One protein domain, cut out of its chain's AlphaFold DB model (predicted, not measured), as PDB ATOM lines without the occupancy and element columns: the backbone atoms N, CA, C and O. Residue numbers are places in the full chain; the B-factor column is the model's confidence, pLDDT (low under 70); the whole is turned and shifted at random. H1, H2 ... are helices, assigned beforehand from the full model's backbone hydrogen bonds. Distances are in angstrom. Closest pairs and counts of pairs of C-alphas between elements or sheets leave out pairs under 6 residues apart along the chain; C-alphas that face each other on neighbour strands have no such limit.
ATOM      1  N   HIS A 102     177.240 126.452 164.038       90.19
ATOM      2  CA  HIS A 102     177.831 125.960 162.785       90.19
ATOM      3  C   HIS A 102     176.793 125.271 161.904       90.19
ATOM      4  O   HIS A 102     176.700 125.598 160.721       90.19
ATOM      5  N   ASP A 103     175.984 124.386 162.484       91.94
ATOM      6  CA  ASP A 103     174.935 123.651 161.776       91.94
ATOM      7  C   ASP A 103     173.884 124.619 161.216       91.94
ATOM      8  O   ASP A 103     173.488 124.515 160.054       91.94
ATOM      9  N   LYS A 104     173.501 125.641 161.993       93.88
ATOM     10  CA  LYS A 104     172.609 126.720 161.550       93.88
ATOM     11  C   LYS A 104     173.206 127.516 160.392       93.88
ATOM     12  O   LYS A 104     172.487 127.796 159.437       93.88
ATOM     13  N   CYS A 105     174.487 127.888 160.454       93.81
ATOM     14  CA  CYS A 105     175.157 128.574 159.347       93.81
ATOM     15  C   CYS A 105     175.223 127.694 158.092       93.81
ATOM     16  O   CYS A 105     174.951 128.195 157.008       93.81
ATOM     17  N   SER A 106     175.533 126.401 158.229       93.19
ATOM     18  CA  SER A 106     175.575 125.463 157.099       93.19
ATOM     19  C   SER A 106     174.200 125.313 156.447       93.19
ATOM     20  O   SER A 106     174.061 125.518 155.245       93.19
ATOM     21  N   ALA A 107     173.167 125.043 157.252       94.69
ATOM     22  CA  ALA A 107     171.801 124.863 156.768       94.69
ATOM     23  C   ALA A 107     171.242 126.137 156.120       94.69
ATOM     24  O   ALA A 107     170.579 126.075 155.084       94.69
ATOM     25  N   LEU A 108     171.510 127.306 156.714       95.38
ATOM     26  CA  LEU A 108     171.123 128.579 156.115       95.38
ATOM     27  C   LEU A 108     171.900 128.839 154.824       95.38
ATOM     28  O   LEU A 108     171.264 129.224 153.855       95.38
ATOM     29  N   GLY A 109     173.207 128.568 154.773       95.12
ATOM     30  CA  GLY A 109     174.018 128.711 153.560       95.12
ATOM     31  C   GLY A 109     173.446 127.916 152.382       95.12
ATOM     32  O   GLY A 109     173.102 128.496 151.352       95.12
ATOM     33  N   GLU A 110     173.204 126.618 152.577       94.81
ATOM     34  CA  GLU A 110     172.577 125.754 151.563       94.81
ATOM     35  C   GLU A 110     171.178 126.251 151.157       94.81
ATOM     36  O   GLU A 110     170.822 126.282 149.974       94.81
ATOM     37  N   SER A 111     170.377 126.686 152.136       95.06
ATOM     38  CA  SER A 111     169.043 127.236 151.886       95.06
ATOM     39  C   SER A 111     169.093 128.548 151.101       95.06
ATOM     40  O   SER A 111     168.195 128.790 150.287       95.06
ATOM     41  N   THR A 112     170.090 129.405 151.345       95.62
ATOM     42  CA  THR A 112     170.270 130.667 150.619       95.62
ATOM     43  C   THR A 112     170.649 130.414 149.167       95.62
ATOM     44  O   THR A 112     169.961 130.924 148.285       95.62
ATOM     45  N   GLU A 113     171.636 129.554 148.911       94.62
ATOM     46  CA  GLU A 113     172.077 129.193 147.560       94.62
ATOM     47  C   GLU A 113     170.930 128.568 146.753       94.62
ATOM     48  O   GLU A 113     170.587 129.034 145.666       94.62
ATOM     49  N   THR A 114     170.234 127.588 147.339       95.81
ATOM     50  CA  THR A 114     169.100 126.914 146.688       95.81
ATOM     51  C   THR A 114     167.966 127.886 146.355       95.81
ATOM     52  O   THR A 114     167.372 127.813 145.277       95.81
ATOM     53  N   SER A 115     167.635 128.795 147.279       94.62
ATOM     54  CA  SER A 115     166.547 129.760 147.076       94.62
ATOM     55  C   SER A 115     166.911 130.809 146.030       94.62
ATOM     56  O   SER A 115     166.063 131.155 145.206       94.62
ATOM     57  N   TYR A 116     168.159 131.284 146.043       95.81
ATOM     58  CA  TYR A 116     168.679 132.232 145.066       95.81
ATOM     59  C   TYR A 116     168.619 131.648 143.650       95.81
ATOM     60  O   TYR A 116     167.917 132.206 142.804       95.81
ATOM     61  N   ILE A 117     169.250 130.486 143.424       94.81
ATOM     62  CA  ILE A 117     169.298 129.822 142.110       94.81
ATOM     63  C   ILE A 117     167.882 129.562 141.597       94.81
ATOM     64  O   ILE A 117     167.529 129.958 140.491       94.81
ATOM     65  N   ARG A 118     167.014 128.975 142.431       95.75
ATOM     66  CA  ARG A 118     165.647 128.632 142.023       95.75
ATOM     67  C   ARG A 118     164.839 129.849 141.568       95.75
ATOM     68  O   ARG A 118     164.125 129.755 140.568       95.75
ATOM     69  N   ILE A 119     164.866 130.946 142.330       95.19
ATOM     70  CA  ILE A 119     164.080 132.145 141.999       95.19
ATOM     71  C   ILE A 119     164.666 132.817 140.762       95.19
ATOM     72  O   ILE A 119     163.911 133.152 139.849       95.19
ATOM     73  N   ARG A 120     165.994 132.954 140.707       95.25
ATOM     74  CA  ARG A 120     166.706 133.504 139.557       95.25
ATOM     75  C   ARG A 120     166.354 132.753 138.274       95.25
ATOM     76  O   ARG A 120     165.810 133.368 137.360       95.25
ATOM     77  N   ASP A 121     166.561 131.439 138.242       94.56
ATOM     78  CA  ASP A 121     166.293 130.594 137.073       94.56
ATOM     79  C   ASP A 121     164.822 130.668 136.649       94.56
ATOM     80  O   ASP A 121     164.498 130.706 135.462       94.56
ATOM     81  N   SER A 122     163.907 130.727 137.623       94.88
ATOM     82  CA  SER A 122     162.473 130.840 137.342       94.88
ATOM     83  C   SER A 122     162.128 132.170 136.670       94.88
ATOM     84  O   SER A 122     161.342 132.178 135.722       94.88
ATOM     85  N   ILE A 123     162.708 133.288 137.126       93.69
ATOM     86  CA  ILE A 123     162.487 134.603 136.510       93.69
ATOM     87  C   ILE A 123     163.183 134.683 135.145       93.69
ATOM     88  O   ILE A 123     162.573 135.144 134.180       93.69
ATOM     89  N   GLU A 124     164.418 134.191 135.020       92.88
ATOM     90  CA  GLU A 124     165.138 134.136 133.741       92.88
ATOM     91  C   GLU A 124     164.382 133.291 132.704       92.88
ATOM     92  O   GLU A 124     164.246 133.703 131.551       92.88
ATOM     93  N   SER A 125     163.784 132.171 133.117       94.06
ATOM     94  CA  SER A 125     162.912 131.363 132.260       94.06
ATOM     95  C   SER A 125     161.699 132.153 131.748       94.06
ATOM     96  O   SER A 125     161.354 132.040 130.568       94.06
ATOM     97  N   GLN A 126     161.089 133.015 132.575       94.44
ATOM     98  CA  GLN A 126     160.021 133.913 132.112       94.44
ATOM     99  C   GLN A 126     160.540 134.960 131.121       94.44
ATOM    100  O   GLN A 126     159.879 135.229 130.119       94.44
ATOM    101  N   VAL A 127     161.739 135.512 131.336       91.94
ATOM    102  CA  VAL A 127     162.366 136.443 130.380       91.94
ATOM    103  C   VAL A 127     162.581 135.772 129.020       91.94
ATOM    104  O   VAL A 127     162.278 136.382 127.993       91.94
ATOM    105  N   VAL A 128     163.034 134.516 128.998       91.88
ATOM    106  CA  VAL A 128     163.188 133.725 127.764       91.88
ATOM    107  C   VAL A 128     161.834 133.463 127.095       91.88
ATOM    108  O   VAL A 128     161.716 133.597 125.878       91.88
ATOM    109  N   SER A 129     160.788 133.155 127.867       92.94
ATOM    110  CA  SER A 129     159.421 133.001 127.344       92.94
ATOM    111  C   SER A 129     158.913 134.287 126.674       92.94
ATOM    112  O   SER A 129     158.368 134.247 125.568       92.94
ATOM    113  N   ILE A 130     159.166 135.450 127.288       93.25
ATOM    114  CA  ILE A 130     158.825 136.751 126.697       93.25
ATOM    115  C   ILE A 130     159.625 136.988 125.408       93.25
ATOM    116  O   ILE A 130     159.046 137.388 124.403       93.25
ATOM    117  N   GLN A 131     160.928 136.688 125.391       92.19
ATOM    118  CA  GLN A 131     161.753 136.785 124.175       92.19
ATOM    119  C   GLN A 131     161.234 135.896 123.039       92.19
ATOM    120  O   GLN A 131     161.249 136.312 121.882       92.19
ATOM    121  N   ALA A 132     160.744 134.693 123.346       92.56
ATOM    122  CA  ALA A 132     160.151 133.812 122.346       92.56
ATOM    123  C   ALA A 132     158.868 134.408 121.741       92.56
ATOM    124  O   ALA A 132     158.668 134.314 120.530       92.56
ATOM    125  N   ARG A 133     158.028 135.062 122.556       94.56
ATOM    126  CA  ARG A 133     156.849 135.801 122.067       94.56
ATOM    127  C   ARG A 133     157.245 136.996 121.206       94.56
ATOM    128  O   ARG A 133     156.682 137.181 120.135       94.56
ATOM    129  N   GLU A 134     158.260 137.754 121.609       92.88
ATOM    130  CA  GLU A 134     158.788 138.850 120.791       92.88
ATOM    131  C   GLU A 134     159.308 138.361 119.434       92.88
ATOM    132  O   GLU A 134     158.991 138.957 118.411       92.88
ATOM    133  N   ASN A 135     160.021 137.231 119.397       92.50
ATOM    134  CA  ASN A 135     160.484 136.628 118.145       92.50
ATOM    135  C   ASN A 135     159.331 136.248 117.202       92.50
ATOM    136  O   ASN A 135     159.476 136.380 115.988       92.50
ATOM    137  N   GLN A 136     158.182 135.809 117.730       93.50
ATOM    138  CA  GLN A 136     156.987 135.557 116.912       93.50
ATOM    139  C   GLN A 136     156.462 136.852 116.282       93.50
ATOM    140  O   GLN A 136     156.130 136.868 115.095       93.50
ATOM    141  N   ILE A 137     156.455 137.948 117.047       92.75
ATOM    142  CA  ILE A 137     156.061 139.265 116.539       92.75
ATOM    143  C   ILE A 137     157.056 139.737 115.472       92.75
ATOM    144  O   ILE A 137     156.633 140.147 114.390       92.75
ATOM    145  N   TYR A 138     158.365 139.607 115.706       92.00
ATOM    146  CA  TYR A 138     159.388 139.955 114.712       92.00
ATOM    147  C   TYR A 138     159.232 139.146 113.422       92.00
ATOM    148  O   TYR A 138     159.295 139.726 112.342       92.00
ATOM    149  N   GLY A 139     158.941 137.844 113.516       89.81
ATOM    150  CA  GLY A 139     158.631 137.003 112.357       89.81
ATOM    151  C   GLY A 139     157.443 137.531 111.550       89.81
ATOM    152  O   GLY A 139     157.544 137.688 110.335       89.81
ATOM    153  N   SER A 140     156.351 137.905 112.224       90.50
ATOM    154  CA  SER A 140     155.178 138.484 111.555       90.50
ATOM    155  C   SER A 140     155.479 139.825 110.868       90.50
ATOM    156  O   SER A 140     154.970 140.106 109.783       90.50
ATOM    157  N   LEU A 141     156.345 140.653 111.460       89.06
ATOM    158  CA  LEU A 141     156.757 141.937 110.894       89.06
ATOM    159  C   LEU A 141     157.702 141.760 109.694       89.06
ATOM    160  O   LEU A 141     157.576 142.483 108.703       89.06
ATOM    161  N   LEU A 142     158.595 140.769 109.750       88.31
ATOM    162  CA  LEU A 142     159.463 140.377 108.638       88.31
ATOM    163  C   LEU A 142     158.643 139.913 107.428       88.31
ATOM    164  O   LEU A 142     158.920 140.334 106.305       88.31
ATOM    165  N   GLU A 143     157.591 139.118 107.648       88.94
ATOM    166  CA  GLU A 143     156.656 138.697 106.592       88.94
ATOM    167  C   GLU A 143     155.903 139.879 105.963       88.94
ATOM    168  O   GLU A 143     155.613 139.867 104.765       88.94
ATOM    169  N   LYS A 144     155.637 140.936 106.741       86.69
ATOM    170  CA  LYS A 144     155.053 142.193 106.243       86.69
ATOM    171  C   LYS A 144     156.062 143.108 105.527       86.69
ATOM    172  O   LYS A 144     155.665 144.160 105.028       86.69
ATOM    173  N   GLY A 145     157.336 142.717 105.433       83.75
ATOM    174  CA  GLY A 145     158.370 143.421 104.665       83.75
ATOM    175  C   GLY A 145     159.299 144.332 105.477       83.75
ATOM    176  O   GLY A 145     160.039 145.112 104.880       83.75
ATOM    177  N   LEU A 146     159.294 144.256 106.816       83.44
ATOM    178  CA  LEU A 146     160.309 144.913 107.650       83.44
ATOM    179  C   LEU A 146     161.556 144.034 107.775       83.44
ATOM    180  O   LEU A 146     161.593 143.141 108.611       83.44
ATOM    181  N   HIS A 147     162.592 144.307 106.984       78.75
ATOM    182  CA  HIS A 147     163.818 143.495 106.968       78.75
ATOM    183  C   HIS A 147     164.900 143.925 107.976       78.75
ATOM    184  O   HIS A 147     165.842 143.170 108.195       78.75
ATOM    185  N   ASP A 148     164.747 145.083 108.629       80.00
ATOM    186  CA  ASP A 148     165.745 145.653 109.554       80.00
ATOM    187  C   ASP A 148     165.519 145.253 111.031       80.00
ATOM    188  O   ASP A 148     165.964 145.947 111.946       80.00
ATOM    189  N   LEU A 149     164.793 144.157 111.283       82.81
ATOM    190  CA  LEU A 149     164.508 143.661 112.634       82.81
ATOM    191  C   LEU A 149     165.495 142.574 113.056       82.81
ATOM    192  O   LEU A 149     165.864 141.704 112.268       82.81
ATOM    193  N   GLN A 150     165.875 142.592 114.330       81.75
ATOM    194  CA  GLN A 150     166.760 141.596 114.928       81.75
ATOM    195  C   GLN A 150     165.972 140.532 115.697       81.75
ATOM    196  O   GLN A 150     165.089 140.855 116.487       81.75
ATOM    197  N   ILE A 151     166.321 139.259 115.523       83.25
ATOM    198  CA  ILE A 151     165.703 138.137 116.242       83.25
ATOM    199  C   ILE A 151     166.588 137.756 117.436       83.25
ATOM    200  O   ILE A 151     167.810 137.665 117.320       83.25
ATOM    201  N   HIS A 152     165.991 137.507 118.604       80.00
ATOM    202  CA  HIS A 152     166.746 137.029 119.763       80.00
ATOM    203  C   HIS A 152     167.397 135.671 119.477       80.00
ATOM    204  O   HIS A 152     166.705 134.729 119.102       80.00
ATOM    205  N   GLY A 153     168.706 135.560 119.728       71.25
ATOM    206  CA  GLY A 153     169.468 134.310 119.605       71.25
ATOM    207  C   GLY A 153     169.996 134.010 118.199       71.25
ATOM    208  O   GLY A 153     170.876 133.164 118.061       71.25
ATOM    209  N   GLU A 154     169.537 134.732 117.177       66.81
ATOM    210  CA  GLU A 154     170.076 134.663 115.819       66.81
ATOM    211  C   GLU A 154     171.013 135.845 115.583       66.81
ATOM    212  O   GLU A 154     170.644 136.884 115.038       66.81
ATOM    213  N   PHE A 155     172.260 135.692 116.019       57.41
ATOM    214  CA  PHE A 155     173.305 136.633 115.645       57.41
ATOM    215  C   PHE A 155     173.771 136.283 114.238       57.41
ATOM    216  O   PHE A 155     174.310 135.200 114.000       57.41
ATOM    217  N   GLY A 156     173.566 137.197 113.291       52.53
ATOM    218  CA  GLY A 156     174.271 137.122 112.017       52.53
ATOM    219  C   GLY A 156     175.785 137.064 112.259       52.53
ATOM    220  O   GLY A 156     176.272 137.523 113.289       52.53
ATOM    221  N   ASN A 157     176.547 136.546 111.292       49.22
ATOM    222  CA  ASN A 157     178.020 136.451 111.338       49.22
ATOM    223  C   ASN A 157     178.752 137.815 111.456       49.22
ATOM    224  O   ASN A 157     179.963 137.885 111.246       49.22
ATOM    225  N   ASP A 158     178.035 138.905 111.728       52.69
ATOM    226  CA  ASP A 158     178.568 140.251 111.804       52.69
ATOM    227  C   ASP A 158     179.004 140.583 113.241       52.69
ATOM    228  O   ASP A 158     178.205 140.728 114.173       52.69
ATOM    229  N   LEU A 159     180.319 140.716 113.414       52.56
ATOM    230  CA  LEU A 159     180.968 141.072 114.675       52.56
ATOM    231  C   LEU A 159     180.431 142.405 115.228       52.56
ATOM    232  O   LEU A 159     180.362 142.582 116.442       52.56
ATOM    233  N   PHE A 160     179.999 143.323 114.356       51.84
ATOM    234  CA  PHE A 160     179.423 144.605 114.765       51.84
ATOM    235  C   PHE A 160     178.008 144.476 115.339       51.84
ATOM    236  O   PHE A 160     177.712 145.174 116.305       51.84
ATOM    237  N   ALA A 161     177.190 143.543 114.840       48.47
ATOM    238  CA  ALA A 161     175.892 143.208 115.436       48.47
ATOM    239  C   ALA A 161     176.056 142.527 116.809       48.47
ATOM    240  O   ALA A 161     175.239 142.693 117.710       48.47
ATOM    241  N   THR A 162     177.164 141.805 116.998       47.28
ATOM    242  CA  THR A 162     177.523 141.199 118.290       47.28
ATOM    243  C   THR A 162     178.024 142.251 119.296       47.28
ATOM    244  O   THR A 162     177.768 142.141 120.493       47.28
ATOM    245  N   LEU A 163     178.714 143.300 118.828       44.09
ATOM    246  CA  LEU A 163     179.220 144.395 119.667       44.09
ATOM    247  C   LEU A 163     178.142 145.437 120.011       44.09
ATOM    248  O   LEU A 163     178.134 145.925 121.141       44.09
ATOM    249  N   SER A 164     177.200 145.741 119.108       46.06
ATOM    250  CA  SER A 164     176.038 146.594 119.420       46.06
ATOM    251  C   SER A 164     175.108 145.949 120.454       46.06
ATOM    252  O   SER A 164     174.551 146.649 121.295       46.06
ATOM    253  N   PHE A 165     175.051 144.612 120.489       47.91
ATOM    254  CA  PHE A 165     174.270 143.827 121.451       47.91
ATOM    255  C   PHE A 165     174.766 143.914 122.906       47.91
ATOM    256  O   PHE A 165     174.032 143.574 123.833       47.91
ATOM    257  N   THR A 166     175.983 144.418 123.137       47.53
ATOM    258  CA  THR A 166     176.442 144.775 124.495       47.53
ATOM    259  C   THR A 166     175.817 146.080 125.011       47.53
ATOM    260  O   THR A 166     176.008 146.447 126.170       47.53
ATOM    261  N   GLY A 167     175.034 146.770 124.173       51.31
ATOM    262  CA  GLY A 167     174.179 147.878 124.570       51.31
ATOM    263  C   GLY A 167     173.112 147.441 125.573       51.31
ATOM    264  O   GLY A 167     172.525 146.364 125.483       51.31
ATOM    265  N   THR A 168     172.826 148.319 126.530       60.09
ATOM    266  CA  THR A 168     172.030 148.058 127.737       60.09
ATOM    267  C   THR A 168     170.589 147.568 127.498       60.09
ATOM    268  O   THR A 168     169.959 147.132 128.452       60.09
ATOM    269  N   GLY A 169     170.058 147.563 126.267       60.69
ATOM    270  CA  GLY A 169     168.669 147.184 125.946       60.69
ATOM    271  C   GLY A 169     168.458 145.982 125.007       60.69
ATOM    272  O   GLY A 169     167.326 145.512 124.895       60.69
ATOM    273  N   GLY A 170     169.506 145.461 124.354       79.50
ATOM    274  CA  GLY A 170     169.419 144.342 123.398       79.50
ATOM    275  C   GLY A 170     168.443 144.540 122.217       79.50
ATOM    276  O   GLY A 170     167.926 145.633 121.983       79.50
ATOM    277  N   ALA A 171     168.156 143.447 121.494       83.00
ATOM    278  CA  ALA A 171     167.336 143.452 120.269       83.00
ATOM    279  C   ALA A 171     165.933 144.062 120.452       83.00
ATOM    280  O   ALA A 171     165.408 144.699 119.547       83.00
ATOM    281  N   THR A 172     165.333 143.931 121.635       86.31
ATOM    282  CA  THR A 172     163.995 144.467 121.909       86.31
ATOM    283  C   THR A 172     163.950 145.994 121.848       86.31
ATOM    284  O   THR A 172     163.072 146.563 121.202       86.31
ATOM    285  N   VAL A 173     164.894 146.677 122.506       87.12
ATOM    286  CA  VAL A 173     164.941 148.149 122.511       87.12
ATOM    287  C   VAL A 173     165.342 148.671 121.129       87.12
ATOM    288  O   VAL A 173     164.798 149.672 120.666       87.12
ATOM    289  N   GLU A 174     166.248 147.978 120.436       86.38
ATOM    290  CA  GLU A 174     166.633 148.317 119.061       86.38
ATOM    291  C   GLU A 174     165.457 148.185 118.083       86.38
ATOM    292  O   GLU A 174     165.172 149.127 117.342       86.38
ATOM    293  N   ASN A 175     164.704 147.086 118.139       88.62
ATOM    294  CA  ASN A 175     163.540 146.872 117.280       88.62
ATOM    295  C   ASN A 175     162.417 147.881 117.562       88.62
ATOM    296  O   ASN A 175     161.806 148.390 116.622       88.62
ATOM    297  N   LEU A 176     162.175 148.245 118.828       87.88
ATOM    298  CA  LEU A 176     161.235 149.323 119.168       87.88
ATOM    299  C   LEU A 176     161.674 150.682 118.600       87.88
ATOM    300  O   LEU A 176     160.847 151.446 118.096       87.88
ATOM    301  N   ASN A 177     162.975 150.985 118.624       86.19
ATOM    302  CA  ASN A 177     163.512 152.198 118.003       86.19
ATOM    303  C   ASN A 177     163.300 152.203 116.479       86.19
ATOM    304  O   ASN A 177     163.022 153.258 115.909       86.19
ATOM    305  N   VAL A 178     163.426 151.052 115.811       86.81
ATOM    306  CA  VAL A 178     163.156 150.922 114.368       86.81
ATOM    307  C   VAL A 178     161.672 151.129 114.079       86.81
ATOM    308  O   VAL A 178     161.323 151.959 113.238       86.81
ATOM    309  N   LEU A 179     160.794 150.443 114.815       86.06
ATOM    310  CA  LEU A 179     159.347 150.544 114.621       86.06
ATOM    311  C   LEU A 179     158.817 151.948 114.921       86.06
ATOM    312  O   LEU A 179     158.020 152.464 114.149       86.06
ATOM    313  N   SER A 180     159.310 152.620 115.964       84.56
ATOM    314  CA  SER A 180     158.871 153.985 116.297       84.56
ATOM    315  C   SER A 180     159.217 155.032 115.231       84.56
ATOM    316  O   SER A 180     158.544 156.056 115.130       84.56
ATOM    317  N   ARG A 181     160.232 154.781 114.391       83.75
ATOM    318  CA  ARG A 181     160.574 155.640 113.239       83.75
ATOM    319  C   ARG A 181     159.663 155.403 112.036       83.75
ATOM    320  O   ARG A 181     159.588 156.252 111.147       83.75
ATOM    321  N   LEU A 182     158.983 154.262 111.993       77.50
ATOM    322  CA  LEU A 182     158.090 153.856 110.920       77.50
ATOM    323  C   LEU A 182     156.655 154.141 111.356       77.50
ATOM    324  O   LEU A 182     156.049 153.322 112.027       77.50
ATOM    325  N   ASN A 183     156.144 155.321 110.986       66.31
ATOM    326  CA  ASN A 183     154.789 155.837 111.242       66.31
ATOM    327  C   ASN A 183     153.797 154.818 111.863       66.31
ATOM    328  O   ASN A 183     153.052 154.137 111.150       66.31
ATOM    329  N   VAL A 184     153.832 154.711 113.198       65.31
ATOM    330  CA  VAL A 184     153.237 153.615 113.991       65.31
ATOM    331  C   VAL A 184     151.708 153.576 113.902       65.31
ATOM    332  O   VAL A 184     151.106 152.528 114.102       65.31
ATOM    333  N   ASP A 185     151.068 154.677 113.498       65.12
ATOM    334  CA  ASP A 185     149.609 154.793 113.355       65.12
ATOM    335  C   ASP A 185     149.009 154.001 112.172       65.12
ATOM    336  O   ASP A 185     147.807 154.075 111.908       65.12
ATOM    337  N   GLY A 186     149.839 153.252 111.438       72.81
ATOM    338  CA  GLY A 186     149.455 152.460 110.269       72.81
ATOM    339  C   GLY A 186     149.334 150.950 110.521       72.81
ATOM    340  O   GLY A 186     148.739 150.485 111.487       72.81
ATOM    341  N   ALA A 187     149.895 150.156 109.605       79.69
ATOM    342  CA  ALA A 187     149.708 148.701 109.520       79.69
ATOM    343  C   ALA A 187     150.416 147.861 110.610       79.69
ATOM    344  O   ALA A 187     150.250 146.639 110.627       79.69
ATOM    345  N   TYR A 188     151.204 148.504 111.479       86.50
ATOM    346  CA  TYR A 188     152.065 147.863 112.485       86.50
ATOM    347  C   TYR A 188     151.699 148.227 113.927       86.50
ATOM    348  O   TYR A 188     152.413 147.860 114.858       86.50
ATOM    349  N   LYS A 189     150.608 148.980 114.119       87.50
ATOM    350  CA  LYS A 189     150.214 149.505 115.428       87.50
ATOM    351  C   LYS A 189     150.009 148.400 116.463       87.50
ATOM    352  O   LYS A 189     150.516 148.508 117.571       87.50
ATOM    353  N   ALA A 190     149.310 147.330 116.084       88.75
ATOM    354  CA  ALA A 190     149.003 146.222 116.984       88.75
ATOM    355  C   ALA A 190     150.273 145.490 117.451       88.75
ATOM    356  O   ALA A 190     150.444 145.257 118.643       88.75
ATOM    357  N   GLU A 191     151.190 145.184 116.529       90.69
ATOM    358  CA  GLU A 191     152.465 144.544 116.864       90.69
ATOM    359  C   GLU A 191     153.367 145.456 117.704       90.69
ATOM    360  O   GLU A 191     154.060 144.985 118.604       90.69
ATOM    361  N   PHE A 192     153.350 146.765 117.436       90.81
ATOM    362  CA  PHE A 192     154.086 147.743 118.232       90.81
ATOM    363  C   PHE A 192     153.558 147.819 119.670       90.81
ATOM    364  O   PHE A 192     154.346 147.730 120.609       90.81
ATOM    365  N   GLU A 193     152.240 147.938 119.852       91.38
ATOM    366  CA  GLU A 193     151.611 147.963 121.177       91.38
ATOM    367  C   GLU A 193     151.876 146.657 121.948       91.38
ATOM    368  O   GLU A 193     152.215 146.698 123.131       91.38
ATOM    369  N   GLU A 194     151.817 145.496 121.286       92.06
ATOM    370  CA  GLU A 194     152.146 144.219 121.928       92.06
ATOM    371  C   GLU A 194     153.621 144.154 122.363       92.06
ATOM    372  O   GLU A 194     153.908 143.775 123.500       92.06
ATOM    373  N   LEU A 195     154.563 144.595 121.521       91.81
ATOM    374  CA  LEU A 195     155.984 144.657 121.888       91.81
ATOM    375  C   LEU A 195     156.228 145.585 123.078       91.81
ATOM    376  O   LEU A 195     156.931 145.201 124.011       91.81
ATOM    377  N   VAL A 196     155.623 146.776 123.091       93.25
ATOM    378  CA  VAL A 196     155.714 147.711 124.225       93.25
ATOM    379  C   VAL A 196     155.173 147.068 125.508       93.25
ATOM    380  O   VAL A 196     155.798 147.172 126.565       93.25
ATOM    381  N   SER A 197     154.067 146.328 125.418       94.19
ATOM    382  CA  SER A 197     153.495 145.588 126.547       94.19
ATOM    383  C   SER A 197     154.457 144.520 127.104       94.19
ATOM    384  O   SER A 197     154.640 144.417 128.324       94.19
ATOM    385  N   LEU A 198     155.139 143.774 126.224       94.06
ATOM    386  CA  LEU A 198     156.150 142.771 126.592       94.06
ATOM    387  C   LEU A 198     157.424 143.401 127.184       94.06
ATOM    388  O   LEU A 198     158.000 142.852 128.127       94.06
ATOM    389  N   VAL A 199     157.826 144.584 126.711       93.88
ATOM    390  CA  VAL A 199     158.930 145.364 127.299       93.88
ATOM    391  C   VAL A 199     158.629 145.761 128.738       93.88
ATOM    392  O   VAL A 199     159.500 145.621 129.600       93.88
ATOM    393  N   GLY A 200     157.393 146.177 129.023       92.94
ATOM    394  CA  GLY A 200     156.942 146.437 130.392       92.94
ATOM    395  C   GLY A 200     157.077 145.203 131.292       92.94
ATOM    396  O   GLY A 200     157.594 145.299 132.407       92.94
ATOM    397  N   ALA A 201     156.709 144.019 130.790       94.44
ATOM    398  CA  ALA A 201     156.879 142.763 131.523       94.44
ATOM    399  C   ALA A 201     158.363 142.398 131.747       94.44
ATOM    400  O   ALA A 201     158.734 141.978 132.844       94.44
ATOM    401  N   LYS A 202     159.246 142.616 130.759       93.31
ATOM    402  CA  LYS A 202     160.704 142.424 130.915       93.31
ATOM    403  C   LYS A 202     161.322 143.371 131.939       93.31
ATOM    404  O   LYS A 202     162.155 142.936 132.735       93.31
ATOM    405  N   ALA A 203     160.926 144.644 131.929       93.88
ATOM    406  CA  ALA A 203     161.375 145.619 132.919       93.88
ATOM    407  C   ALA A 203     160.997 145.163 134.340       93.88
ATOM    408  O   ALA A 203     161.829 145.210 135.247       93.88
ATOM    409  N   HIS A 204     159.780 144.636 134.511       94.69
ATOM    410  CA  HIS A 204     159.306 144.075 135.780       94.69
ATOM    411  C   HIS A 204     160.100 142.834 136.223       94.69
ATOM    412  O   HIS A 204     160.559 142.771 137.362       94.69
ATOM    413  N   ALA A 205     160.358 141.885 135.318       94.56
ATOM    414  CA  ALA A 205     161.193 140.714 135.611       94.56
ATOM    415  C   ALA A 205     162.617 141.102 136.050       94.56
ATOM    416  O   ALA A 205     163.132 140.589 137.044       94.56
ATOM    417  N   LEU A 206     163.248 142.040 135.337       94.56
ATOM    418  CA  LEU A 206     164.600 142.506 135.655       94.56
ATOM    419  C   LEU A 206     164.667 143.295 136.957       94.56
ATOM    420  O   LEU A 206     165.675 143.215 137.653       94.56
ATOM    421  N   LYS A 207     163.599 144.008 137.320       95.75
ATOM    422  CA  LYS A 207     163.482 144.630 138.638       95.75
ATOM    423  C   LYS A 207     163.512 143.581 139.749       95.75
ATOM    424  O   LYS A 207     164.261 143.750 140.706       95.75
ATOM    425  N   ASN A 208     162.772 142.482 139.601       95.94
ATOM    426  CA  ASN A 208     162.772 141.402 140.593       95.94
ATOM    427  C   ASN A 208     164.134 140.689 140.671       95.94
ATOM    428  O   ASN A 208     164.613 140.434 141.774       95.94
ATOM    429  N   LEU A 209     164.796 140.444 139.531       95.50
ATOM    430  CA  LEU A 209     166.171 139.915 139.496       95.50
ATOM    431  C   LEU A 209     167.171 140.862 140.164       95.50
ATOM    432  O   LEU A 209     167.983 140.422 140.971       95.50
ATOM    433  N   HIS A 210     167.086 142.162 139.880       95.69
ATOM    434  CA  HIS A 210     167.923 143.171 140.524       95.69
ATOM    435  C   HIS A 210     167.708 143.184 142.042       95.69
ATOM    436  O   HIS A 210     168.677 143.195 142.794       95.69
ATOM    437  N   THR A 211     166.458 143.157 142.513       96.75
ATOM    438  CA  THR A 211     166.148 143.105 143.949       96.75
ATOM    439  C   THR A 211     166.694 141.838 144.609       96.75
ATOM    440  O   THR A 211     167.271 141.927 145.693       96.75
ATOM    441  N   LEU A 212     166.556 140.677 143.960       96.31
ATOM    442  CA  LEU A 212     167.129 139.417 144.439       96.31
ATOM    443  C   LEU A 212     168.659 139.501 144.536       96.31
ATOM    444  O   LEU A 212     169.215 139.188 145.588       96.31
ATOM    445  N   GLN A 213     169.320 139.958 143.467       95.94
ATOM    446  CA  GLN A 213     170.778 140.069 143.393       95.94
ATOM    447  C   GLN A 213     171.323 141.063 144.417       95.94
ATOM    448  O   GLN A 213     172.283 140.755 145.113       95.94
ATOM    449  N   GLN A 214     170.691 142.230 144.554       96.06
ATOM    450  CA  GLN A 214     171.084 143.236 145.538       96.06
ATOM    451  C   GLN A 214     171.051 142.647 146.951       96.06
ATOM    452  O   GLN A 214     172.024 142.750 147.690       96.06
ATOM    453  N   ALA A 215     169.955 141.971 147.312       95.94
ATOM    454  CA  ALA A 215     169.831 141.356 148.626       95.94
ATOM    455  C   ALA A 215     170.858 140.235 148.853       95.94
ATOM    456  O   ALA A 215     171.323 140.061 149.979       95.94
ATOM    457  N   TYR A 216     171.208 139.487 147.807       95.50
ATOM    458  CA  TYR A 216     172.221 138.440 147.867       95.50
ATOM    459  C   TYR A 216     173.634 139.021 148.070       95.50
ATOM    460  O   TYR A 216     174.326 138.609 149.001       95.50
ATOM    461  N   VAL A 217     174.016 140.060 147.318       94.69
ATOM    462  CA  VAL A 217     175.283 140.802 147.498       94.69
ATOM    463  C   VAL A 217     175.388 141.405 148.904       94.69
ATOM    464  O   VAL A 217     176.415 141.281 149.570       94.69
ATOM    465  N   ASP A 218     174.307 142.012 149.398       94.06
ATOM    466  CA  ASP A 218     174.311 142.709 150.689       94.06
ATOM    467  C   ASP A 218     174.418 141.765 151.899       94.06
ATOM    468  O   ASP A 218     174.836 142.189 152.978       94.06
ATOM    469  N   ASN A 219     174.012 140.497 151.762       94.06
ATOM    470  CA  ASN A 219     173.863 139.584 152.902       94.06
ATOM    471  C   ASN A 219     174.693 138.294 152.801       94.06
ATOM    472  O   ASN A 219     174.980 137.694 153.839       94.06
ATOM    473  N   VAL A 220     175.073 137.862 151.597       92.44
ATOM    474  CA  VAL A 220     175.770 136.590 151.343       92.44
ATOM    475  C   VAL A 220     177.177 136.851 150.799       92.44
ATOM    476  O   VAL A 220     178.154 136.512 151.465       92.44
ATOM    477  N   GLU A 221     177.291 137.523 149.652       89.19
ATOM    478  CA  GLU A 221     178.554 137.738 148.921       89.19
ATOM    479  C   GLU A 221     179.073 139.174 149.063       89.19
ATOM    480  O   GLU A 221     179.212 139.942 148.109       89.19
ATOM    481  N   LEU A 222     179.371 139.561 150.302       84.75
ATOM    482  CA  LEU A 222     179.853 140.908 150.596       84.75
ATOM    483  C   LEU A 222     181.159 141.217 149.861       84.75
ATOM    484  O   LEU A 222     182.206 140.641 150.171       84.75
ATOM    485  N   LYS A 223     181.108 142.236 148.993       81.50
ATOM    486  CA  LYS A 223     182.249 142.759 148.225       81.50
ATOM    487  C   LYS A 223     182.842 141.748 147.241       81.50
ATOM    488  O   LYS A 223     184.032 141.837 146.929       81.50
ATOM    489  N   GLU A 224     182.056 140.779 146.778       89.81
ATOM    490  CA  GLU A 224     182.479 139.925 145.674       89.81
ATOM    491  C   GLU A 224     182.348 140.686 144.341       89.81
ATOM    492  O   GLU A 224     181.233 141.035 143.948       89.81
ATOM    493  N   PRO A 225     183.452 140.930 143.602       90.31
ATOM    494  CA  PRO A 225     183.396 141.728 142.375       90.31
ATOM    495  C   PRO A 225     182.484 141.132 141.297       90.31
ATOM    496  O   PRO A 225     181.788 141.866 140.605       90.31
ATOM    497  N   ALA A 226     182.449 139.800 141.177       90.75
ATOM    498  CA  ALA A 226     181.616 139.119 140.188       90.75
ATOM    499  C   ALA A 226     180.114 139.340 140.447       90.75
ATOM    500  O   ALA A 226     179.352 139.601 139.515       90.75
ATOM    501  N   ALA A 227     179.705 139.297 141.716       88.81
ATOM    502  CA  ALA A 227     178.324 139.516 142.123       88.81
ATOM    503  C   ALA A 227     177.884 140.979 141.924       88.81
ATOM    504  O   ALA A 227     176.739 141.240 141.538       88.81
ATOM    505  N   GLU A 228     178.799 141.933 142.138       90.94
ATOM    506  CA  GLU A 228     178.589 143.362 141.865       90.94
ATOM    507  C   GLU A 228     178.494 143.664 140.359       90.94
ATOM    508  O   GLU A 228     177.642 144.454 139.938       90.94
ATOM    509  N   ASP A 229     179.320 143.026 139.530       90.75
ATOM    510  CA  ASP A 229     179.266 143.160 138.069       90.75
ATOM    511  C   ASP A 229     177.925 142.660 137.510       90.75
ATOM    512  O   ASP A 229     177.290 143.330 136.686       90.75
ATOM    513  N   GLU A 230     177.441 141.519 138.004       89.38
ATOM    514  CA  GLU A 230     176.133 140.976 137.635       89.38
ATOM    515  C   GLU A 230     174.978 141.892 138.074       89.38
ATOM    516  O   GLU A 230     174.075 142.187 137.283       89.38
ATOM    517  N   LEU A 231     175.034 142.423 139.299       92.50
ATOM    518  CA  LEU A 231     174.070 143.408 139.796       92.50
ATOM    519  C   LEU A 231     174.012 144.651 138.895       92.50
ATOM    520  O   LEU A 231     172.927 145.116 138.526       92.50
ATOM    521  N   ASN A 232     175.176 145.172 138.503       91.75
ATOM    522  CA  ASN A 232     175.278 146.313 137.597       91.75
ATOM    523  C   ASN A 232     174.699 145.997 136.213       91.75
ATOM    524  O   ASN A 232     173.996 146.836 135.643       91.75
ATOM    525  N   SER A 233     174.926 144.786 135.699       89.94
ATOM    526  CA  SER A 233     174.332 144.309 134.446       89.94
ATOM    527  C   SER A 233     172.800 144.280 134.513       89.94
ATOM    528  O   SER A 233     172.129 144.848 133.643       89.94
ATOM    529  N   PHE A 234     172.217 143.713 135.578       91.19
ATOM    530  CA  PHE A 234     170.761 143.727 135.769       91.19
ATOM    531  C   PHE A 234     170.207 145.145 135.887       91.19
ATOM    532  O   PHE A 234     169.196 145.455 135.255       91.19
ATOM    533  N   LYS A 235     170.887 146.028 136.625       92.88
ATOM    534  CA  LYS A 235     170.492 147.433 136.774       92.88
ATOM    535  C   LYS A 235     170.468 148.167 135.437       92.88
ATOM    536  O   LYS A 235     169.492 148.844 135.126       92.88
ATOM    537  N   GLN A 236     171.528 148.032 134.643       91.44
ATOM    538  CA  GLN A 236     171.628 148.671 133.333       91.44
ATOM    539  C   GLN A 236     170.521 148.196 132.389       91.44
ATOM    540  O   GLN A 236     169.860 149.022 131.756       91.44
ATOM    541  N   ARG A 237     170.274 146.881 132.350       89.88
ATOM    542  CA  ARG A 237     169.199 146.289 131.547       89.88
ATOM    543  C   ARG A 237     167.825 146.759 131.999       89.88
ATOM    544  O   ARG A 237     167.035 147.205 131.175       89.88
ATOM    545  N   MET A 238     167.556 146.713 133.302       93.12
ATOM    546  CA  MET A 238     166.306 147.198 133.890       93.12
ATOM    547  C   MET A 238     166.026 148.648 133.479       93.12
ATOM    548  O   MET A 238     164.941 148.935 132.982       93.12
ATOM    549  N   VAL A 239     167.011 149.543 133.622       92.44
ATOM    550  CA  VAL A 239     166.872 150.960 133.251       92.44
ATOM    551  C   VAL A 239     166.583 151.122 131.759       92.44
ATOM    552  O   VAL A 239     165.725 151.926 131.400       92.44
ATOM    553  N   ALA A 240     167.247 150.361 130.887       90.38
ATOM    554  CA  ALA A 240     167.013 150.443 129.449       90.38
ATOM    555  C   ALA A 240     165.581 150.032 129.064       90.38
ATOM    556  O   ALA A 240     164.913 150.770 128.339       90.38
ATOM    557  N   TYR A 241     165.083 148.904 129.583       91.81
ATOM    558  CA  TYR A 241     163.711 148.460 129.307       91.81
ATOM    559  C   TYR A 241     162.667 149.379 129.936       91.81
ATOM    560  O   TYR A 241     161.662 149.674 129.297       91.81
ATOM    561  N   GLN A 242     162.910 149.873 131.150       92.94
ATOM    562  CA  GLN A 242     162.008 150.818 131.799       92.94
ATOM    563  C   GLN A 242     161.929 152.135 131.018       92.94
ATOM    564  O   GLN A 242     160.834 152.614 130.745       92.94
ATOM    565  N   THR A 243     163.068 152.672 130.575       92.50
ATOM    566  CA  THR A 243     163.113 153.890 129.750       92.50
ATOM    567  C   THR A 243     162.389 153.681 128.418       92.50
ATOM    568  O   THR A 243     161.641 154.547 127.975       92.50
ATOM    569  N   ALA A 244     162.574 152.525 127.772       90.38
ATOM    570  CA  ALA A 244     161.851 152.193 126.546       90.38
ATOM    571  C   ALA A 244     160.335 152.099 126.791       90.38
ATOM    572  O   ALA A 244     159.557 152.654 126.019       90.38
ATOM    573  N   PHE A 245     159.913 151.460 127.883       93.19
ATOM    574  CA  PHE A 245     158.503 151.375 128.252       93.19
ATOM    575  C   PHE A 245     157.896 152.754 128.542       93.19
ATOM    576  O   PHE A 245     156.812 153.053 128.061       93.19
ATOM    577  N   GLU A 246     158.603 153.628 129.258       91.62
ATOM    578  CA  GLU A 246     158.145 154.993 129.552       91.62
ATOM    579  C   GLU A 246     158.044 155.861 128.288       91.62
ATOM    580  O   GLU A 246     157.102 156.639 128.147       91.62
ATOM    581  N   ASN A 247     158.976 155.702 127.343       90.19
ATOM    582  CA  ASN A 247     158.989 156.475 126.098       90.19
ATOM    583  C   ASN A 247     157.904 156.044 125.100       90.19
ATOM    584  O   ASN A 247     157.425 156.878 124.333       90.19
ATOM    585  N   TYR A 248     157.549 154.757 125.076       87.19
ATOM    586  CA  TYR A 248     156.649 154.185 124.065       87.19
ATOM    587  C   TYR A 248     155.291 153.724 124.616       87.19
ATOM    588  O   TYR A 248     154.384 153.448 123.836       87.19
ATOM    589  N   GLY A 249     155.135 153.639 125.938       80.12
ATOM    590  CA  GLY A 249     153.985 153.040 126.622       80.12
ATOM    591  C   GLY A 249     152.985 154.023 127.220       80.12
ATOM    592  O   GLY A 249     152.252 153.633 128.123       80.12
ATOM    593  N   SER A 250     152.916 155.273 126.745       76.75
ATOM    594  CA  SER A 250     151.987 156.288 127.284       76.75
ATOM    595  C   SER A 250     150.529 155.821 127.353       76.75
ATOM    596  O   SER A 250     149.812 156.219 128.269       76.75
ATOM    597  N   ASP A 251     150.123 154.941 126.433       79.31
ATOM    598  CA  ASP A 251     148.764 154.393 126.325       79.31
ATOM    599  C   ASP A 251     148.715 152.851 126.387       79.31
ATOM    600  O   ASP A 251     147.656 152.251 126.196       79.31
ATOM    601  N   VAL A 252     149.845 152.188 126.669       83.31
ATOM    602  CA  VAL A 252     149.976 150.721 126.644       83.31
ATOM    603  C   VAL A 252     150.396 150.209 128.016       83.31
ATOM    604  O   VAL A 252     151.485 150.500 128.504       83.31
ATOM    605  N   SER A 253     149.553 149.386 128.642       87.00
ATOM    606  CA  SER A 253     149.916 148.699 129.882       87.00
ATOM    607  C   SER A 253     150.855 147.520 129.620       87.00
ATOM    608  O   SER A 253     150.733 146.830 128.605       87.00
ATOM    609  N   ALA A 254     151.732 147.231 130.583       85.88
ATOM    610  CA  ALA A 254     152.532 146.010 130.581       85.88
ATOM    611  C   ALA A 254     151.642 144.758 130.477       85.88
ATOM    612  O   ALA A 254     150.497 144.765 130.944       85.88
ATOM    613  N   ASP A 255     152.169 143.686 129.882       92.00
ATOM    614  CA  ASP A 255     151.403 142.458 129.657       92.00
ATOM    615  C   ASP A 255     151.018 141.845 131.007       92.00
ATOM    616  O   ASP A 255     151.836 141.235 131.694       92.00
ATOM    617  N   SER A 256     149.749 142.010 131.383       89.50
ATOM    618  CA  SER A 256     149.225 141.560 132.674       89.50
ATOM    619  C   SER A 256     149.367 140.053 132.903       89.50
ATOM    620  O   SER A 256     149.542 139.627 134.044       89.50
ATOM    621  N   THR A 257     149.348 139.240 131.840       92.31
ATOM    622  CA  THR A 257     149.517 137.785 131.954       92.31
ATOM    623  C   THR A 257     150.971 137.454 132.255       92.31
ATOM    624  O   THR A 257     151.248 136.704 133.192       92.31
ATOM    625  N   ALA A 258     151.905 138.051 131.509       90.25
ATOM    626  CA  ALA A 258     153.334 137.862 131.743       90.25
ATOM    627  C   ALA A 258     153.754 138.414 133.116       90.25
ATOM    628  O   ALA A 258     154.453 137.733 133.864       90.25
ATOM    629  N   VAL A 259     153.267 139.600 133.495       93.31
ATOM    630  CA  VAL A 259     153.495 140.200 134.820       93.31
ATOM    631  C   VAL A 259     152.955 139.294 135.925       93.31
ATOM    632  O   VAL A 259     153.683 139.003 136.868       93.31
ATOM    633  N   SER A 260     151.740 138.755 135.788       93.44
ATOM    634  CA  SER A 260     151.183 137.825 136.778       93.44
ATOM    635  C   SER A 260     151.997 136.533 136.905       93.44
ATOM    636  O   SER A 260     152.120 136.005 138.010       93.44
ATOM    637  N   GLN A 261     152.541 136.002 135.805       92.62
ATOM    638  CA  GLN A 261     153.418 134.825 135.836       92.62
ATOM    639  C   GLN A 261     154.747 135.138 136.532       92.62
ATOM    640  O   GLN A 261     155.204 134.348 137.360       92.62
ATOM    641  N   ILE A 262     155.331 136.309 136.248       94.12
ATOM    642  CA  ILE A 262     156.532 136.814 136.925       94.12
ATOM    643  C   ILE A 262     156.268 136.972 138.425       94.12
ATOM    644  O   ILE A 262     157.069 136.509 139.233       94.12
ATOM    645  N   ASP A 263     155.144 137.566 138.820       93.75
ATOM    646  CA  ASP A 263     154.790 137.753 140.229       93.75
ATOM    647  C   ASP A 263     154.566 136.422 140.944       93.75
ATOM    648  O   ASP A 263     154.997 136.249 142.083       93.75
ATOM    649  N   GLN A 264     153.967 135.439 140.270       92.62
ATOM    650  CA  GLN A 264     153.778 134.107 140.836       92.62
ATOM    651  C   GLN A 264     155.116 133.418 141.137       92.62
ATOM    652  O   GLN A 264     155.276 132.842 142.215       92.62
ATOM    653  N   VAL A 265     156.089 133.483 140.219       90.38
ATOM    654  CA  VAL A 265     157.428 132.915 140.470       90.38
ATOM    655  C   VAL A 265     158.232 133.756 141.466       90.38
ATOM    656  O   VAL A 265     159.016 133.209 142.241       90.38
ATOM    657  N   SER A 266     157.978 135.065 141.510       91.00
ATOM    658  CA  SER A 266     158.608 136.008 142.440       91.00
ATOM    659  C   SER A 266     157.941 136.032 143.820       91.00
ATOM    660  O   SER A 266     158.467 136.658 144.732       91.00
ATOM    661  N   GLY A 267     156.828 135.320 144.030       90.25
ATOM    662  CA  GLY A 267     156.086 135.330 145.299       90.25
ATOM    663  C   GLY A 267     156.886 134.827 146.508       90.25
ATOM    664  O   GLY A 267     156.526 135.108 147.647       90.25
ATOM    665  N   ASN A 268     157.999 134.125 146.274       91.56
ATOM    666  CA  ASN A 268     158.922 133.671 147.321       91.56
ATOM    667  C   ASN A 268     160.119 134.614 147.543       91.56
ATOM    668  O   ASN A 268     160.983 134.302 148.364       91.56
ATOM    669  N   LEU A 269     160.188 135.744 146.834       93.44
ATOM    670  CA  LEU A 269     161.309 136.682 146.885       93.44
ATOM    671  C   LEU A 269     161.549 137.201 148.306       93.44
ATOM    672  O   LEU A 269     162.657 137.077 148.818       93.44
ATOM    673  N   ASP A 270     160.507 137.677 148.989       94.44
ATOM    674  CA  ASP A 270     160.624 138.188 150.362       94.44
ATOM    675  C   ASP A 270     161.091 137.107 151.349       94.44
ATOM    676  O   ASP A 270     161.878 137.368 152.263       94.44
ATOM    677  N   SER A 271     160.652 135.860 151.143       94.81
ATOM    678  CA  SER A 271     161.098 134.721 151.949       94.81
ATOM    679  C   SER A 271     162.578 134.410 151.714       94.81
ATOM    680  O   SER A 271     163.303 134.117 152.671       94.81
ATOM    681  N   ALA A 272     163.052 134.487 150.467       95.31
ATOM    682  CA  ALA A 272     164.465 134.313 150.143       95.31
ATOM    683  C   ALA A 272     165.317 135.436 150.751       95.31
ATOM    684  O   ALA A 272     166.283 135.145 151.453       95.31
ATOM    685  N   ILE A 273     164.891 136.696 150.612       96.12
ATOM    686  CA  ILE A 273     165.557 137.859 151.221       96.12
ATOM    687  C   ILE A 273     165.632 137.710 152.746       96.12
ATOM    688  O   ILE A 273     166.692 137.908 153.340       96.12
ATOM    689  N   SER A 274     164.542 137.289 153.396       96.62
ATOM    690  CA  SER A 274     164.545 137.007 154.837       96.62
ATOM    691  C   SER A 274     165.538 135.901 155.208       96.62
ATOM    692  O   SER A 274     166.174 135.960 156.262       96.62
ATOM    693  N   THR A 275     165.704 134.895 154.348       96.31
ATOM    694  CA  THR A 275     166.681 133.818 154.550       96.31
ATOM    695  C   THR A 275     168.112 134.343 154.416       96.31
ATOM    696  O   THR A 275     168.933 134.033 155.279       96.31
ATOM    697  N   PHE A 276     168.394 135.210 153.435       97.31
ATOM    698  CA  PHE A 276     169.693 135.882 153.293       97.31
ATOM    699  C   PHE A 276     170.040 136.699 154.544       97.31
ATOM    700  O   PHE A 276     171.124 136.557 155.105       97.31
ATOM    701  N   GLN A 277     169.089 137.480 155.061       96.31
ATOM    702  CA  GLN A 277     169.277 138.262 156.288       96.31
ATOM    703  C   GLN A 277     169.543 137.376 157.513       96.31
ATOM    704  O   GLN A 277     170.422 137.675 158.322       96.31
ATOM    705  N   LYS A 278     168.807 136.266 157.665       96.25
ATOM    706  CA  LYS A 278     169.035 135.301 158.757       96.25
ATOM    707  C   LYS A 278     170.407 134.646 158.653       96.25
ATOM    708  O   LYS A 278     171.049 134.441 159.683       96.25
ATOM    709  N   PHE A 279     170.846 134.321 157.438       96.50
ATOM    710  CA  PHE A 279     172.184 133.798 157.192       96.50
ATOM    711  C   PHE A 279     173.248 134.814 157.605       96.50
ATOM    712  O   PHE A 279     174.127 134.476 158.397       96.50
ATOM    713  N   ARG A 280     173.100 136.082 157.197       94.75
ATOM    714  CA  ARG A 280     174.009 137.160 157.601       94.75
ATOM    715  C   ARG A 280     174.091 137.310 159.116       94.75
ATOM    716  O   ARG A 280     175.182 137.328 159.673       94.75
ATOM    717  N   GLN A 281     172.946 137.337 159.794       95.00
ATOM    718  CA  GLN A 281     172.897 137.409 161.256       95.00
ATOM    719  C   GLN A 281     173.595 136.218 161.922       95.00
ATOM    720  O   GLN A 281     174.272 136.394 162.932       95.00
ATOM    721  N   ALA A 282     173.440 135.007 161.379       93.75
ATOM    722  CA  ALA A 282     174.121 133.823 161.897       93.75
ATOM    723  C   ALA A 282     175.644 133.905 161.680       93.75
ATOM    724  O   ALA A 282     176.405 133.570 162.590       93.75
ATOM    725  N   LEU A 283     176.097 134.418 160.530       92.31
ATOM    726  CA  LEU A 283     177.514 134.685 160.273       92.31
ATOM    727  C   LEU A 283     178.080 135.751 161.211       92.31
ATOM    728  O   LEU A 283     179.139 135.529 161.788       92.31
ATOM    729  N   ASP A 284     177.364 136.853 161.438       92.25
ATOM    730  CA  ASP A 284     177.777 137.893 162.384       92.25
ATOM    731  C   ASP A 284     177.853 137.337 163.816       92.25
ATOM    732  O   ASP A 284     178.791 137.622 164.561       92.25
ATOM    733  N   GLN A 285     176.892 136.501 164.226       90.50
ATOM    734  CA  GLN A 285     176.930 135.804 165.518       90.50
ATOM    735  C   GLN A 285     178.143 134.877 165.627       90.50
ATOM    736  O   GLN A 285     178.810 134.849 166.666       90.50
ATOM    737  N   ARG A 286     178.445 134.141 164.554       88.88
ATOM    738  CA  ARG A 286     179.610 133.262 164.459       88.88
ATOM    739  C   ARG A 286     180.902 134.065 164.573       88.88
ATOM    740  O   ARG A 286     181.735 133.747 165.416       88.88
ATOM    741  N   GLU A 287     181.044 135.127 163.789       89.06
ATOM    742  CA  GLU A 287     182.222 135.989 163.793       89.06
ATOM    743  C   GLU A 287     182.438 136.636 165.162       89.06
ATOM    744  O   GLU A 287     183.527 136.523 165.711       89.06
ATOM    745  N   ASN A 288     181.400 137.207 165.780       87.12
ATOM    746  CA  ASN A 288     181.497 137.789 167.121       87.12
ATOM    747  C   ASN A 288     181.915 136.757 168.180       87.12
ATOM    748  O   ASN A 288     182.715 137.055 169.068       87.12
TER     749      ASN A 288
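What this domain is: This is residues 102 to 288 of the 435 residues of the protein "Hypothetical protein" of Strombidium inclinatum (UniProt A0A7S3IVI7). This is a long, slender helical bundle: H4 runs through the middle, the longer H1 along one side of it, and H5 folds back along the side away from H1. H6 and then H7 run along both H1 and H4, H3 packs on H4 and H5, and short H2 lies off to the side, touching no helix. The printed part has 187 residues with seven named helices, H1 to H7 in order, and no named strand: all helix. It is only just loose, close to compact, with a radius of gyration of the C-alphas of 19.4 A, and spans 66 by 36 by 23 A.

How they stand to each other: Start with H1, residues 102 to 143; it touches the hub, H4, residues 189 to 219, opposite ways at a shallow tilt of 15 degrees, closest at C-alphas Val 127 and Lys 202, 6.2 A. H2, residues 159 to 164, is only just apart from H3, residues 170 to 181, at 8.0 A. H3 and H4 form a hairpin, closest at C-alphas Leu 179 and Phe 192, 7.0 A. H4 and H5, residues 225 to 248, form another, closest at C-alphas Ala 203 and Tyr 241, 5.2 A. H6, residues 256 to 266, touches H4, closest at C-alphas Ala 201 and Val 259, 5.4 A. H7, residues 269 to 288, touches H1 at residues 102 to 119 alone, closest at C-alphas Leu 108 and Phe 279, 5.4 A. Every O i to N i+4 pair is within hydrogen-bond range except in H3, with 7 of 8.

Where its parts are: Find C-alpha 102 at (177.831, 125.960, 162.785); H1 runs 61.4 A from there. H4 measures 45.4 A, H5 34.7 A, and H7 28.6 A, ending at (181.497, 137.789, 167.121).

The domain as a whole: The C-alphas of Gly 186 and Asn 288 are farthest apart, 66.9 A. The printed part has no cut; H1 to H2 is the long link. Residues 154 to 169 and 183 to 185 are under pLDDT 70.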